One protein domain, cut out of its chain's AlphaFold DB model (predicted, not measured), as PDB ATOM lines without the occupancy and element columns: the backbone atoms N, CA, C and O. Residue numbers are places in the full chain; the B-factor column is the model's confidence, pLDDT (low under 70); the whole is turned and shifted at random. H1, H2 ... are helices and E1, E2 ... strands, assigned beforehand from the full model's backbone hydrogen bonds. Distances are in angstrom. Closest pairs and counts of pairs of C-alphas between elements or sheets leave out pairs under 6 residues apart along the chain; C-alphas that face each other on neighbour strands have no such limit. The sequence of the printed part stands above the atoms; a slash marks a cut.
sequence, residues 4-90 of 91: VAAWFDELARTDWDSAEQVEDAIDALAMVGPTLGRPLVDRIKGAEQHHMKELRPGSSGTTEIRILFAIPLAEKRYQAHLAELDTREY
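This is residues 4 to 90 of the 91 residues of an uncharacterized protein of Streptomyces sp. Ag109_G2-6 (UniProt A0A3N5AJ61). A small three-strand antiparallel sheet and a helical hairpin of H1 and H2, grazing it through H2, make the body, and residues 74 to 90, nearly the whole of H3, stick out from it as a free helical arm. This arm makes the length of the model, while the loop between E2 and E3 passes beside H2. The 87 printed residues hold three named helices and three named strands in the order H1, H2, E1, E2, E3, H3; the sheet runs E1, E2, E3, and the class is mostly helix. The whole is loose, with a radius of gyration of the C-alphas of 16.0 A, and elongated, spanning 51 by 33 by 23 A.

E1, residues 41 to 43, E2, residues 52 to 55, and E3, residues 67 to 70, form a meander, each strand the antiparallel neighbour of the one before. In the hairpin of E1 and E2, at 154 degrees, N 42 and O 54 are within hydrogen-bond range at 3.1 A. In the hairpin of E2 and E3, at 143 degrees, N 55 and O 67 are within range at 2.8 A. H2, residues 16 to 32, only grazes the sheet with its residues 22 to 29; its closest C-alphas to E2 are those of Ala 25 and Leu 55, 7.4 A. H1, residues 4 to 14, touches residues 18 to 20 of H2 alone, the closest C-alphas being those of Ala 12 and Ala 19, 5.1 A. The two run opposite ways at a steep tilt of 39 degrees. H3, residues 73 to 89, touches no helix and is not on the sheet. Each O i to N i+4 pair is within hydrogen-bond range in H1 and H3, and 12 of 13 are in H2.

E2 spans 10.3 A, E3 10.2 A and E1 7.1 A. H3 is 24.8 A long, H2 24.3 A and H1 15.2 A. H1 begins at C-alpha 4, (250.193, 280.578, 253.599), and H3 ends at C-alpha 89, (263.301, 281.407, 217.251).

The two C-alphas farthest apart, those of Thr 62 and Tyr 90, are 53.2 A apart. The printed part has no cut, and E2 to E3 is a long link of 11 residues. The pLDDT is under 70 at residues 73 to 76 and 89 to 90.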
ATOM      1  N   VAL A   4     250.878 281.757 254.162       95.25
ATOM      2  CA  VAL A   4     250.193 280.578 253.599       95.25
ATOM      3  C   VAL A   4     251.053 279.318 253.701       95.25
ATOM      4  O   VAL A   4     250.546 278.249 254.015       95.25
ATOM      5  N   ALA A   5     252.361 279.441 253.477       95.69
ATOM      6  CA  ALA A   5     253.272 278.305 253.562       95.69
ATOM      7  C   ALA A   5     253.424 277.815 255.011       95.69
ATOM      8  O   ALA A   5     253.417 276.617 255.248       95.69
ATOM      9  N   ALA A   6     253.497 278.732 255.983       97.69
ATOM     10  CA  ALA A   6     253.529 278.369 257.399       97.69
ATOM     11  C   ALA A   6     252.219 277.702 257.858       97.69
ATOM     12  O   ALA A   6     252.256 276.749 258.632       97.69
ATOM     13  N   TRP A   7     251.070 278.176 257.362       97.00
ATOM     14  CA  TRP A   7     249.771 277.548 257.610       97.00
ATOM     15  C   TRP A   7     249.691 276.134 257.027       97.00
ATOM     16  O   TRP A   7     249.272 275.217 257.728       97.00
ATOM     17  N   PHE A   8     250.118 275.942 255.777       97.25
ATOM     18  CA  PHE A   8     250.090 274.628 255.135       97.25
ATOM     19  C   PHE A   8     251.020 273.629 255.838       97.25
ATOM     20  O   PHE A   8     250.626 272.493 256.084       97.25
ATOM     21  N   ASP A   9     252.207 274.077 256.254       97.88
ATOM     22  CA  ASP A   9     253.137 273.291 257.072       97.88
ATOM     23  C   ASP A   9     252.501 272.799 258.381       97.88
ATOM     24  O   ASP A   9     252.737 271.669 258.806       97.88
ATOM     25  N   GLU A  10     251.723 273.652 259.050       97.94
ATOM     26  CA  GLU A  10     251.019 273.279 260.278       97.94
ATOM     27  C   GLU A  10     249.844 272.338 259.999       97.94
ATOM     28  O   GLU A  10     249.652 271.362 260.727       97.94
ATOM     29  N   LEU A  11     249.094 272.579 258.918       97.00
ATOM     30  CA  LEU A  11     248.015 271.695 258.483       97.00
ATOM     31  C   LEU A  11     248.557 270.287 258.209       97.00
ATOM     32  O   LEU A  11     248.026 269.325 258.745       97.00
ATOM     33  N   ALA A  12     249.675 270.164 257.493       97.56
ATOM     34  CA  ALA A  12     250.306 268.875 257.221       97.56
ATOM     35  C   ALA A  12     250.731 268.123 258.498       97.56
ATOM     36  O   ALA A  12     250.731 266.894 258.526       97.56
ATOM     37  N   ARG A  13     251.078 268.833 259.580       97.81
ATOM     38  CA  ARG A  13     251.437 268.205 260.866       97.81
ATOM     39  C   ARG A  13     250.226 267.804 261.705       97.81
ATOM     40  O   ARG A  13     250.334 266.867 262.493       97.81
ATOM     41  N   THR A  14     249.119 268.531 261.588       97.06
ATOM     42  CA  THR A  14     247.962 268.406 262.492       97.06
ATOM     43  C   THR A  14     246.777 267.671 261.875       97.06
ATOM     44  O   THR A  14     246.025 267.023 262.601       97.06
ATOM     45  N   ASP A  15     246.631 267.736 260.555       97.25
ATOM     46  CA  ASP A  15     245.545 267.153 259.772       97.25
ATOM     47  C   ASP A  15     246.044 266.813 258.358       97.25
ATOM     48  O   ASP A  15     245.814 267.533 257.381       97.25
ATOM     49  N   TRP A  16     246.777 265.702 258.272       96.62
ATOM     50  CA  TRP A  16     247.382 265.230 257.028       96.62
ATOM     51  C   TRP A  16     246.344 264.976 255.923       96.62
ATOM     52  O   TRP A  16     246.566 265.376 254.784       96.62
ATOM     53  N   ASP A  17     245.189 264.395 256.261       97.56
ATOM     54  CA  ASP A  17     244.128 264.081 255.293       97.56
ATOM     55  C   ASP A  17     243.551 265.350 254.636       97.56
ATOM     56  O   ASP A  17     243.175 265.340 253.463       97.56
ATOM     57  N   SER A  18     243.464 266.465 255.370       97.56
ATOM     58  CA  SER A  18     243.112 267.764 254.778       97.56
ATOM     59  C   SER A  18     244.256 268.351 253.954       97.56
ATOM     60  O   SER A  18     244.004 268.964 252.917       97.56
ATOM     61  N   ALA A  19     245.505 268.193 254.400       97.88
ATOM     62  CA  ALA A  19     246.670 268.717 253.692       97.88
ATOM     63  C   ALA A  19     246.854 268.059 252.314       97.88
ATOM     64  O   ALA A  19     247.065 268.773 251.336       97.88
ATOM     65  N   GLU A  20     246.680 266.737 252.224       98.12
ATOM     66  CA  GLU A  20     246.720 265.981 250.963       98.12
ATOM     67  C   GLU A  20     245.656 266.492 249.976       98.12
ATOM     68  O   GLU A  20     245.947 266.795 248.823       98.12
ATOM     69  N   GLN A  21     244.427 266.726 250.446       97.88
ATOM     70  CA  GLN A  21     243.354 267.267 249.601       97.88
ATOM     71  C   GLN A  21     243.610 268.711 249.139       97.88
ATOM     72  O   GLN A  21     243.150 269.120 248.066       97.88
ATOM     73  N   VAL A  22     244.317 269.508 249.944       97.88
ATOM     74  CA  VAL A  22     244.769 270.849 249.552       97.88
ATOM     75  C   VAL A  22     245.845 270.759 248.471       97.88
ATOM     76  O   VAL A  22     245.768 271.514 247.499       97.88
ATOM     77  N   GLU A  23     246.808 269.846 248.613       97.88
ATOM     78  CA  GLU A  23     247.858 269.587 247.622       97.88
ATOM     79  C   GLU A  23     247.253 269.171 246.274       97.88
ATOM     80  O   GLU A  23     247.471 269.859 245.275       97.88
ATOM     81  N   ASP A  24     246.364 268.174 246.264       97.94
ATOM     82  CA  ASP A  24     245.661 267.709 245.060       97.94
ATOM     83  C   ASP A  24     244.916 268.843 244.334       97.94
ATOM     84  O   ASP A  24     244.915 268.950 243.101       97.94
ATOM     85  N   ALA A  25     244.261 269.726 245.092       97.62
ATOM     86  CA  ALA A  25     243.532 270.852 244.520       97.62
ATOM     87  C   ALA A  25     244.472 271.926 243.944       97.62
ATOM     88  O   ALA A  25     244.136 272.548 242.929       97.62
ATOM     89  N   ILE A  26     245.626 272.161 244.578       96.75
ATOM     90  CA  ILE A  26     246.664 273.071 244.076       96.75
ATOM     91  C   ILE A  26     247.269 272.509 242.790       96.75
ATOM     92  O   ILE A  26     247.401 273.259 241.823       96.75
ATOM     93  N   ASP A  27     247.548 271.211 242.734       97.44
ATOM     94  CA  ASP A  27     248.079 270.548 241.543       97.44
ATOM     95  C   ASP A  27     247.092 270.601 240.375       97.44
ATOM     96  O   ASP A  27     247.453 270.982 239.255       97.44
ATOM     97  N   ALA A  28     245.810 270.329 240.631       97.00
ATOM     98  CA  ALA A  28     244.761 270.491 239.629       97.00
ATOM     99  C   ALA A  28     244.671 271.945 239.125       97.00
ATOM    100  O   ALA A  28     244.525 272.191 237.920       97.00
ATOM    101  N   LEU A  29     244.779 272.924 240.031       95.62
ATOM    102  CA  LEU A  29     244.795 274.343 239.680       95.62
ATOM    103  C   LEU A  29     246.045 274.722 238.879       95.62
ATOM    104  O   LEU A  29     245.929 275.513 237.946       95.62
ATOM    105  N   ALA A  30     247.214 274.179 239.205       93.81
ATOM    106  CA  ALA A  30     248.456 274.428 238.480       93.81
ATOM    107  C   ALA A  30     248.404 273.840 237.062       93.81
ATOM    108  O   ALA A  30     248.834 274.488 236.108       93.81
ATOM    109  N   MET A  31     247.810 272.654 236.910       93.50
ATOM    110  CA  MET A  31     247.685 271.959 235.629       93.50
ATOM    111  C   MET A  31     246.683 272.632 234.679       93.50
ATOM    112  O   MET A  31     246.963 272.800 233.494       93.50
ATOM    113  N   VAL A  32     245.501 273.007 235.177       93.44
ATOM    114  CA  VAL A  32     244.405 273.541 234.340       93.44
ATOM    115  C   VAL A  32     244.375 275.072 234.331       93.44
ATOM    116  O   VAL A  32     243.882 275.705 233.393       93.44
ATOM    117  N   GLY A  33     244.895 275.696 235.381       91.06
ATOM    118  CA  GLY A  33     244.832 277.130 235.593       91.06
ATOM    119  C   GLY A  33     243.485 277.606 236.158       91.06
ATOM    120  O   GLY A  33     242.599 276.826 236.518       91.06
ATOM    121  N   PRO A  34     243.265 278.932 236.211       89.38
ATOM    122  CA  PRO A  34     242.150 279.549 236.936       89.38
ATOM    123  C   PRO A  34     240.765 279.265 236.327       89.38
ATOM    124  O   PRO A  34     239.750 279.728 236.857       89.38
ATOM    125  N   THR A  35     240.702 278.562 235.195       91.06
ATOM    126  CA  THR A  35     239.471 278.111 234.531       91.06
ATOM    127  C   THR A  35     239.034 276.707 234.942       91.06
ATOM    128  O   THR A  35     238.018 276.260 234.420       91.06
ATOM    129  N   LEU A  36     239.734 276.055 235.883       94.62
ATOM    130  CA  LEU A  36     239.395 274.730 236.429       94.62
ATOM    131  C   LEU A  36     237.907 274.586 236.790       94.62
ATOM    132  O   LEU A  36     237.302 273.547 236.546       94.62
ATOM    133  N   GLY A  37     237.291 275.665 237.276       93.62
ATOM    134  CA  GLY A  37     235.846 275.744 237.462       93.62
ATOM    135  C   GLY A  37     235.329 274.838 238.578       93.62
ATOM    136  O   GLY A  37     236.085 274.298 239.384       93.62
ATOM    137  N   ARG A  38     234.004 274.721 238.665       95.56
ATOM    138  CA  ARG A  38     233.346 273.981 239.746       95.56
ATOM    139  C   ARG A  38     233.578 272.470 239.597       95.56
ATOM    140  O   ARG A  38     233.544 271.981 238.470       95.56
ATOM    141  N   PRO A  39     233.726 271.729 240.710       94.62
ATOM    142  CA  PRO A  39     233.518 272.177 242.095       94.62
ATOM    143  C   PRO A  39     234.720 272.889 242.740       94.62
ATOM    144  O   PRO A  39     234.517 273.629 243.698       94.62
ATOM    145  N   LEU A  40     235.933 272.714 242.208       96.25
ATOM    146  CA  LEU A  40     237.177 273.125 242.869       96.25
ATOM    147  C   LEU A  40     237.418 274.635 242.857       96.25
ATOM    148  O   LEU A  40     237.953 275.170 243.816       96.25
ATOM    149  N   VAL A  41     237.027 275.348 241.804       96.56
ATOM    150  CA  VAL A  41     237.244 276.795 241.686       96.56
ATOM    151  C   VAL A  41     235.935 277.519 241.420       96.56
ATOM    152  O   VAL A  41     235.174 277.164 240.518       96.56
ATOM    153  N   ASP A  42     235.714 278.615 242.145       94.94
ATOM    154  CA  ASP A  42     234.642 279.563 241.842       94.94
ATOM    155  C   ASP A  42     235.131 281.018 241.900       94.94
ATOM    156  O   ASP A  42     236.232 281.331 242.359       94.94
ATOM    157  N   ARG A  43     234.322 281.930 241.360       92.12
ATOM    158  CA  ARG A  43     234.540 283.374 241.465       92.12
ATOM    159  C   ARG A  43     233.988 283.881 242.795       92.12
ATOM    160  O   ARG A  43     232.845 283.584 243.138       92.12
ATOM    161  N   ILE A  44     234.724 284.779 243.449       92.44
ATOM    162  CA  ILE A  44     234.179 285.546 244.571       92.44
ATOM    163  C   ILE A  44     233.209 286.606 244.038       92.44
ATOM    164  O   ILE A  44     233.592 287.543 243.333       92.44
ATOM    165  N   LYS A  45     231.920 286.458 244.354       88.44
ATOM    166  CA  LYS A  45     230.904 287.467 244.026       88.44
ATOM    167  C   LYS A  45     231.111 288.707 244.895       88.44
ATOM    168  O   LYS A  45     231.276 288.586 246.101       88.44
ATOM    169  N   GLY A  46     231.056 289.888 244.282       86.88
ATOM    170  CA  GLY A  46     231.188 291.161 244.998       86.88
ATOM    171  C   GLY A  46     232.614 291.522 245.423       86.88
ATOM    172  O   GLY A  46     232.774 292.503 246.138       86.88
ATOM    173  N   ALA A  47     233.638 290.775 244.990       86.50
ATOM    174  CA  ALA A  47     235.027 291.179 245.200       86.50
ATOM    175  C   ALA A  47     235.331 292.495 244.472       86.50
ATOM    176  O   ALA A  47     234.936 292.670 243.316       86.50
ATOM    177  N   GLU A  48     236.086 293.379 245.128       85.25
ATOM    178  CA  GLU A  48     236.588 294.617 244.520       85.25
ATOM    179  C   GLU A  48     237.464 294.313 243.297       85.25
ATOM    180  O   GLU A  48     237.365 294.975 242.264       85.25
ATOM    181  N   GLN A  49     238.283 293.257 243.371       81.75
ATOM    182  CA  GLN A  49     239.100 292.788 242.260       81.75
ATOM    183  C   GLN A  49     238.391 291.664 241.485       81.75
ATOM    184  O   GLN A  49     238.236 290.540 241.961       81.75
ATOM    185  N   HIS A  50     238.028 291.926 240.225       78.38
ATOM    186  CA  HIS A  50     237.248 290.999 239.382       78.38
ATOM    187  C   HIS A  50     237.898 289.631 239.103       78.38
ATOM    188  O   HIS A  50     237.210 288.689 238.707       78.38
ATOM    189  N   HIS A  51     239.215 289.520 239.271       84.56
ATOM    190  CA  HIS A  51     239.971 288.274 239.115       84.56
ATOM    191  C   HIS A  51     240.109 287.452 240.405       84.56
ATOM    192  O   HIS A  51     240.740 286.395 240.366       84.56
ATOM    193  N   MET A  52     239.519 287.905 241.516       92.81
ATOM    194  CA  MET A  52     239.522 287.165 242.774       92.81
ATOM    195  C   MET A  52     238.680 285.893 242.643       92.81
ATOM    196  O   MET A  52     237.508 285.909 242.240       92.81
ATOM    197  N   LYS A  53     239.302 284.775 242.989       94.12
ATOM    198  CA  LYS A  53     238.730 283.434 242.965       94.12
ATOM    199  C   LYS A  53     239.000 282.748 244.295       94.12
ATOM    200  O   LYS A  53     239.853 283.177 245.068       94.12
ATOM    201  N   GLU A  54     238.263 281.679 244.533       96.19
ATOM    202  CA  GLU A  54     238.528 280.740 245.618       96.19
ATOM    203  C   GLU A  54     238.807 279.355 245.045       96.19
ATOM    204  O   GLU A  54     238.148 278.932 244.090       96.19
ATOM    205  N   LEU A  55     239.779 278.671 245.638       97.56
ATOM    206  CA  LEU A  55     239.973 277.235 245.531       97.56
ATOM    207  C   LEU A  55     239.272 276.577 246.727       97.56
ATOM    208  O   LEU A  55     239.350 277.072 247.853       97.56
ATOM    209  N   ARG A  56     238.567 275.485 246.454       97.06
ATOM    210  CA  ARG A  56     237.696 274.738 247.364       97.06
ATOM    211  C   ARG A  56     238.191 273.290 247.427       97.06
ATOM    212  O   ARG A  56     237.545 272.417 246.842       97.06
ATOM    213  N   PRO A  57     239.370 273.049 248.025       97.00
ATOM    214  CA  PRO A  57     239.827 271.691 248.270       97.00
ATOM    215  C   PRO A  57     238.823 270.952 249.156       97.00
ATOM    216  O   PRO A  57     238.010 271.568 249.854       97.00
ATOM    217  N   GLY A  58     238.881 269.625 249.123       94.44
ATOM    218  CA  GLY A  58     238.251 268.842 250.174       94.44
ATOM    219  C   GLY A  58     238.979 269.028 251.512       94.44
ATOM    220  O   GLY A  58     240.021 269.682 251.592       94.44
ATOM    221  N   SER A  59     238.409 268.476 252.574       92.50
ATOM    222  CA  SER A  59     238.997 268.493 253.912       92.50
ATOM    223  C   SER A  59     238.467 267.329 254.743       92.50
ATOM    224  O   SER A  59     237.461 266.703 254.396       92.50
ATOM    225  N   SER A  60     239.162 266.994 255.825       90.75
ATOM    226  CA  SER A  60     238.808 265.883 256.700       90.75
ATOM    227  C   SER A  60     237.654 266.250 257.649       90.75
ATOM    228  O   SER A  60     237.454 267.401 258.065       90.75
ATOM    229  N   GLY A  61     236.839 265.248 257.989       87.19
ATOM    230  CA  GLY A  61     235.716 265.400 258.915       87.19
ATOM    231  C   GLY A  61     234.644 266.382 258.426       87.19
ATOM    232  O   GLY A  61     234.100 266.241 257.335       87.19
ATOM    233  N   THR A  62     234.288 267.347 259.277       82.69
ATOM    234  CA  THR A  62     233.264 268.375 258.996       82.69
ATOM    235  C   THR A  62     233.868 269.762 258.784       82.69
ATOM    236  O   THR A  62     233.173 270.767 258.944       82.69
ATOM    237  N   THR A  63     235.175 269.834 258.536       87.81
ATOM    238  CA  THR A  63     235.872 271.100 258.302       87.81
ATOM    239  C   THR A  63     235.647 271.570 256.863       87.81
ATOM    240  O   THR A  63     235.207 270.792 256.018       87.81
ATOM    241  N   GLU A  64     235.903 272.848 256.584       93.81
ATOM    242  CA  GLU A  64     235.873 273.414 255.233       93.81
ATOM    243  C   GLU A  64     237.099 274.315 255.053       93.81
ATOM    244  O   GLU A  64     237.330 275.219 255.859       93.81
ATOM    245  N   ILE A  65     237.868 274.091 253.984       96.50
ATOM    246  CA  ILE A  65     239.032 274.908 253.626       96.50
ATOM    247  C   ILE A  65     238.731 275.690 252.346       96.50
ATOM    248  O   ILE A  65     238.220 275.151 251.364       96.50
ATOM    249  N   ARG A  66     239.060 276.987 252.345       96.56
ATOM    250  CA  ARG A  66     238.947 277.861 251.170       96.56
ATOM    251  C   ARG A  66     240.176 278.733 251.033       96.56
ATOM    252  O   ARG A  66     240.537 279.447 251.964       96.56
ATOM    253  N   ILE A  67     240.779 278.713 249.851       96.06
ATOM    254  CA  ILE A  67     242.005 279.456 249.563       96.06
ATOM    255  C   ILE A  67     241.679 280.541 248.545       96.06
ATOM    256  O   ILE A  67     241.272 280.250 247.420       96.06
ATOM    257  N   LEU A  68     241.836 281.805 248.933       94.94
ATOM    258  CA  LEU A  68     241.628 282.937 248.033       94.94
ATOM    259  C   LEU A  68     242.863 283.155 247.163       94.94
ATOM    260  O   LEU A  68     243.984 283.204 247.665       94.94
ATOM    261  N   PHE A  69     242.659 283.336 245.861       93.31
ATOM    262  CA  PHE A  69     243.745 283.613 244.927       93.31
ATOM    263  C   PHE A  69     243.300 284.537 243.791       93.31
ATOM    264  O   PHE A  69     242.125 284.604 243.423       93.31
ATOM    265  N   ALA A  70     244.257 285.258 243.211       90.00
ATOM    266  CA  ALA A  70     244.065 286.051 242.004       90.00
ATOM    267  C   ALA A  70     245.261 285.845 241.082       90.00
ATOM    268  O   ALA A  70     246.407 285.946 241.512       90.00
ATOM    269  N   ILE A  71     244.988 285.603 239.799       81.19
ATOM    270  CA  ILE A  71     246.032 285.574 238.773       81.19
ATOM    271  C   ILE A  71     245.928 286.867 237.956       81.19
ATOM    272  O   ILE A  71     244.903 287.101 237.300       81.19
ATOM    273  N   PRO A  72     246.938 287.753 238.007       74.19
ATOM    274  CA  PRO A  72     246.933 288.982 237.230       74.19
ATOM    275  C   PRO A  72     247.054 288.688 235.725       74.19
ATOM    276  O   PRO A  72     247.844 287.856 235.286       74.19
ATOM    277  N   LEU A  73     246.278 289.409 234.909       68.56
ATOM    278  CA  LEU A  73     246.278 289.265 233.443       68.56
ATOM    279  C   LEU A  73     247.626 289.620 232.797       68.56
ATOM    280  O   LEU A  73     247.931 289.103 231.725       68.56
ATOM    281  N   ALA A  74     248.406 290.507 233.423       69.69
ATOM    282  CA  ALA A  74     249.719 290.918 232.928       69.69
ATOM    283  C   ALA A  74     250.685 289.729 232.846       69.69
ATOM    284  O   ALA A  74     251.318 289.538 231.814       69.69
ATOM    285  N   GLU A  75     250.695 288.880 233.875       66.38
ATOM    286  CA  GLU A  75     251.533 287.681 233.919       66.38
ATOM    287  C   GLU A  75     251.138 286.692 232.816       66.38
ATOM    288  O   GLU A  75     251.977 286.233 232.051       66.38
ATOM    289  N   LYS A  76     249.834 286.450 232.629       66.62
ATOM    290  CA  LYS A  76     249.350 285.558 231.562       66.62
ATOM    291  C   LYS A  76     249.739 286.054 230.162       66.62
ATOM    292  O   LYS A  76     250.077 285.251 229.300       66.62
ATOM    293  N   ARG A  77     249.669 287.369 229.927       71.94
ATOM    294  CA  ARG A  77     250.075 287.982 228.650       71.94
ATOM    295  C   ARG A  77     251.582 287.892 228.433       71.94
ATOM    296  O   ARG A  77     252.000 287.639 227.314       71.94
ATOM    297  N   TYR A  78     252.369 288.078 229.488       74.06
ATOM    298  CA  TYR A  78     253.818 287.948 229.432       74.06
ATOM    299  C   TYR A  78     254.243 286.515 229.094       74.06
ATOM    300  O   TYR A  78     254.992 286.317 228.145       74.06
ATOM    301  N   GLN A  79     253.679 285.512 229.772       74.25
ATOM    302  CA  GLN A  79     253.980 284.104 229.487       74.25
ATOM    303  C   GLN A  79     253.537 283.679 228.078       74.25
ATOM    304  O   GLN A  79     254.274 282.987 227.382       74.25
ATOM    305  N   ALA A  80     252.366 284.140 227.618       78.25
ATOM    306  CA  ALA A  80     251.925 283.906 226.241       78.25
ATOM    307  C   ALA A  80     252.888 284.532 225.219       78.25
ATOM    308  O   ALA A  80     253.239 283.895 224.232       78.25
ATOM    309  N   HIS A  81     253.361 285.751 225.490       79.75
ATOM    310  CA  HIS A  81     254.332 286.424 224.637       79.75
ATOM    311  C   HIS A  81     255.685 285.696 224.595       79.75
ATOM    312  O   HIS A  81     256.257 285.549 223.521       79.75
ATOM    313  N   LEU A  82     256.183 285.196 225.732       81.62
ATOM    314  CA  LEU A  82     257.416 284.403 225.773       81.62
ATOM    315  C   LEU A  82     257.293 283.100 224.968       81.62
ATOM    316  O   LEU A  82     258.207 282.769 224.221       81.62
ATOM    317  N   ALA A  83     256.159 282.400 225.064       84.19
ATOM    318  CA  ALA A  83     255.911 281.182 224.291       84.19
ATOM    319  C   ALA A  83     255.841 281.447 222.771       84.19
ATOM    320  O   ALA A  83     256.337 280.651 221.972       84.19
ATOM    321  N   GLU A  84     255.261 282.582 222.360       83.56
ATOM    322  CA  GLU A  84     255.266 283.028 220.958       83.56
ATOM    323  C   GLU A  84     256.681 283.347 220.451       83.56
ATOM    324  O   GLU A  84     256.987 283.066 219.294       83.56
ATOM    325  N   LEU A  85     257.541 283.935 221.290       81.50
ATOM    326  CA  LEU A  85     258.934 284.227 220.934       81.50
ATOM    327  C   LEU A  85     259.764 282.948 220.788       81.50
ATOM    328  O   LEU A  85     260.484 282.819 219.804       81.50
ATOM    329  N   ASP A  86     259.609 281.991 221.704       78.50
ATOM    330  CA  ASP A  86     260.317 280.705 221.656       78.50
ATOM    331  C   ASP A  86     259.934 279.903 220.399       78.50
ATOM    332  O   ASP A  86     260.787 279.365 219.704       78.50
ATOM    333  N   THR A  87     258.656 279.927 220.007       77.19
ATOM    334  CA  THR A  87     258.189 279.261 218.775       77.19
ATOM    335  C   THR A  87     258.772 279.900 217.504       77.19
ATOM    336  O   THR A  87     258.985 279.207 216.514       77.19
ATOM    337  N   ARG A  88     259.048 281.213 217.518       71.88
ATOM    338  CA  ARG A  88     259.585 281.962 216.364       71.88
ATOM    339  C   ARG A  88     261.106 281.910 216.238       71.88
ATOM    340  O   ARG A  88     261.606 282.226 215.169       71.88
ATOM    341  N   GLU A  89     261.836 281.558 217.295       62.41
ATOM    342  CA  GLU A  89     263.301 281.407 217.251       62.41
ATOM    343  C   GLU A  89     263.749 280.031 216.714       62.41
ATOM    344  O   GLU A  89     264.929 279.841 216.425       62.41
ATOM    345  N   TYR A  90     262.818 279.085 216.534       53.91
ATOM    346  CA  TYR A  90     263.076 277.742 215.992       53.91
ATOM    347  C   TYR A  90     262.473 277.490 214.591       53.91
ATOM    348  O   TYR A  90     262.546 276.359 214.100       53.91
TER     349      TYR A  90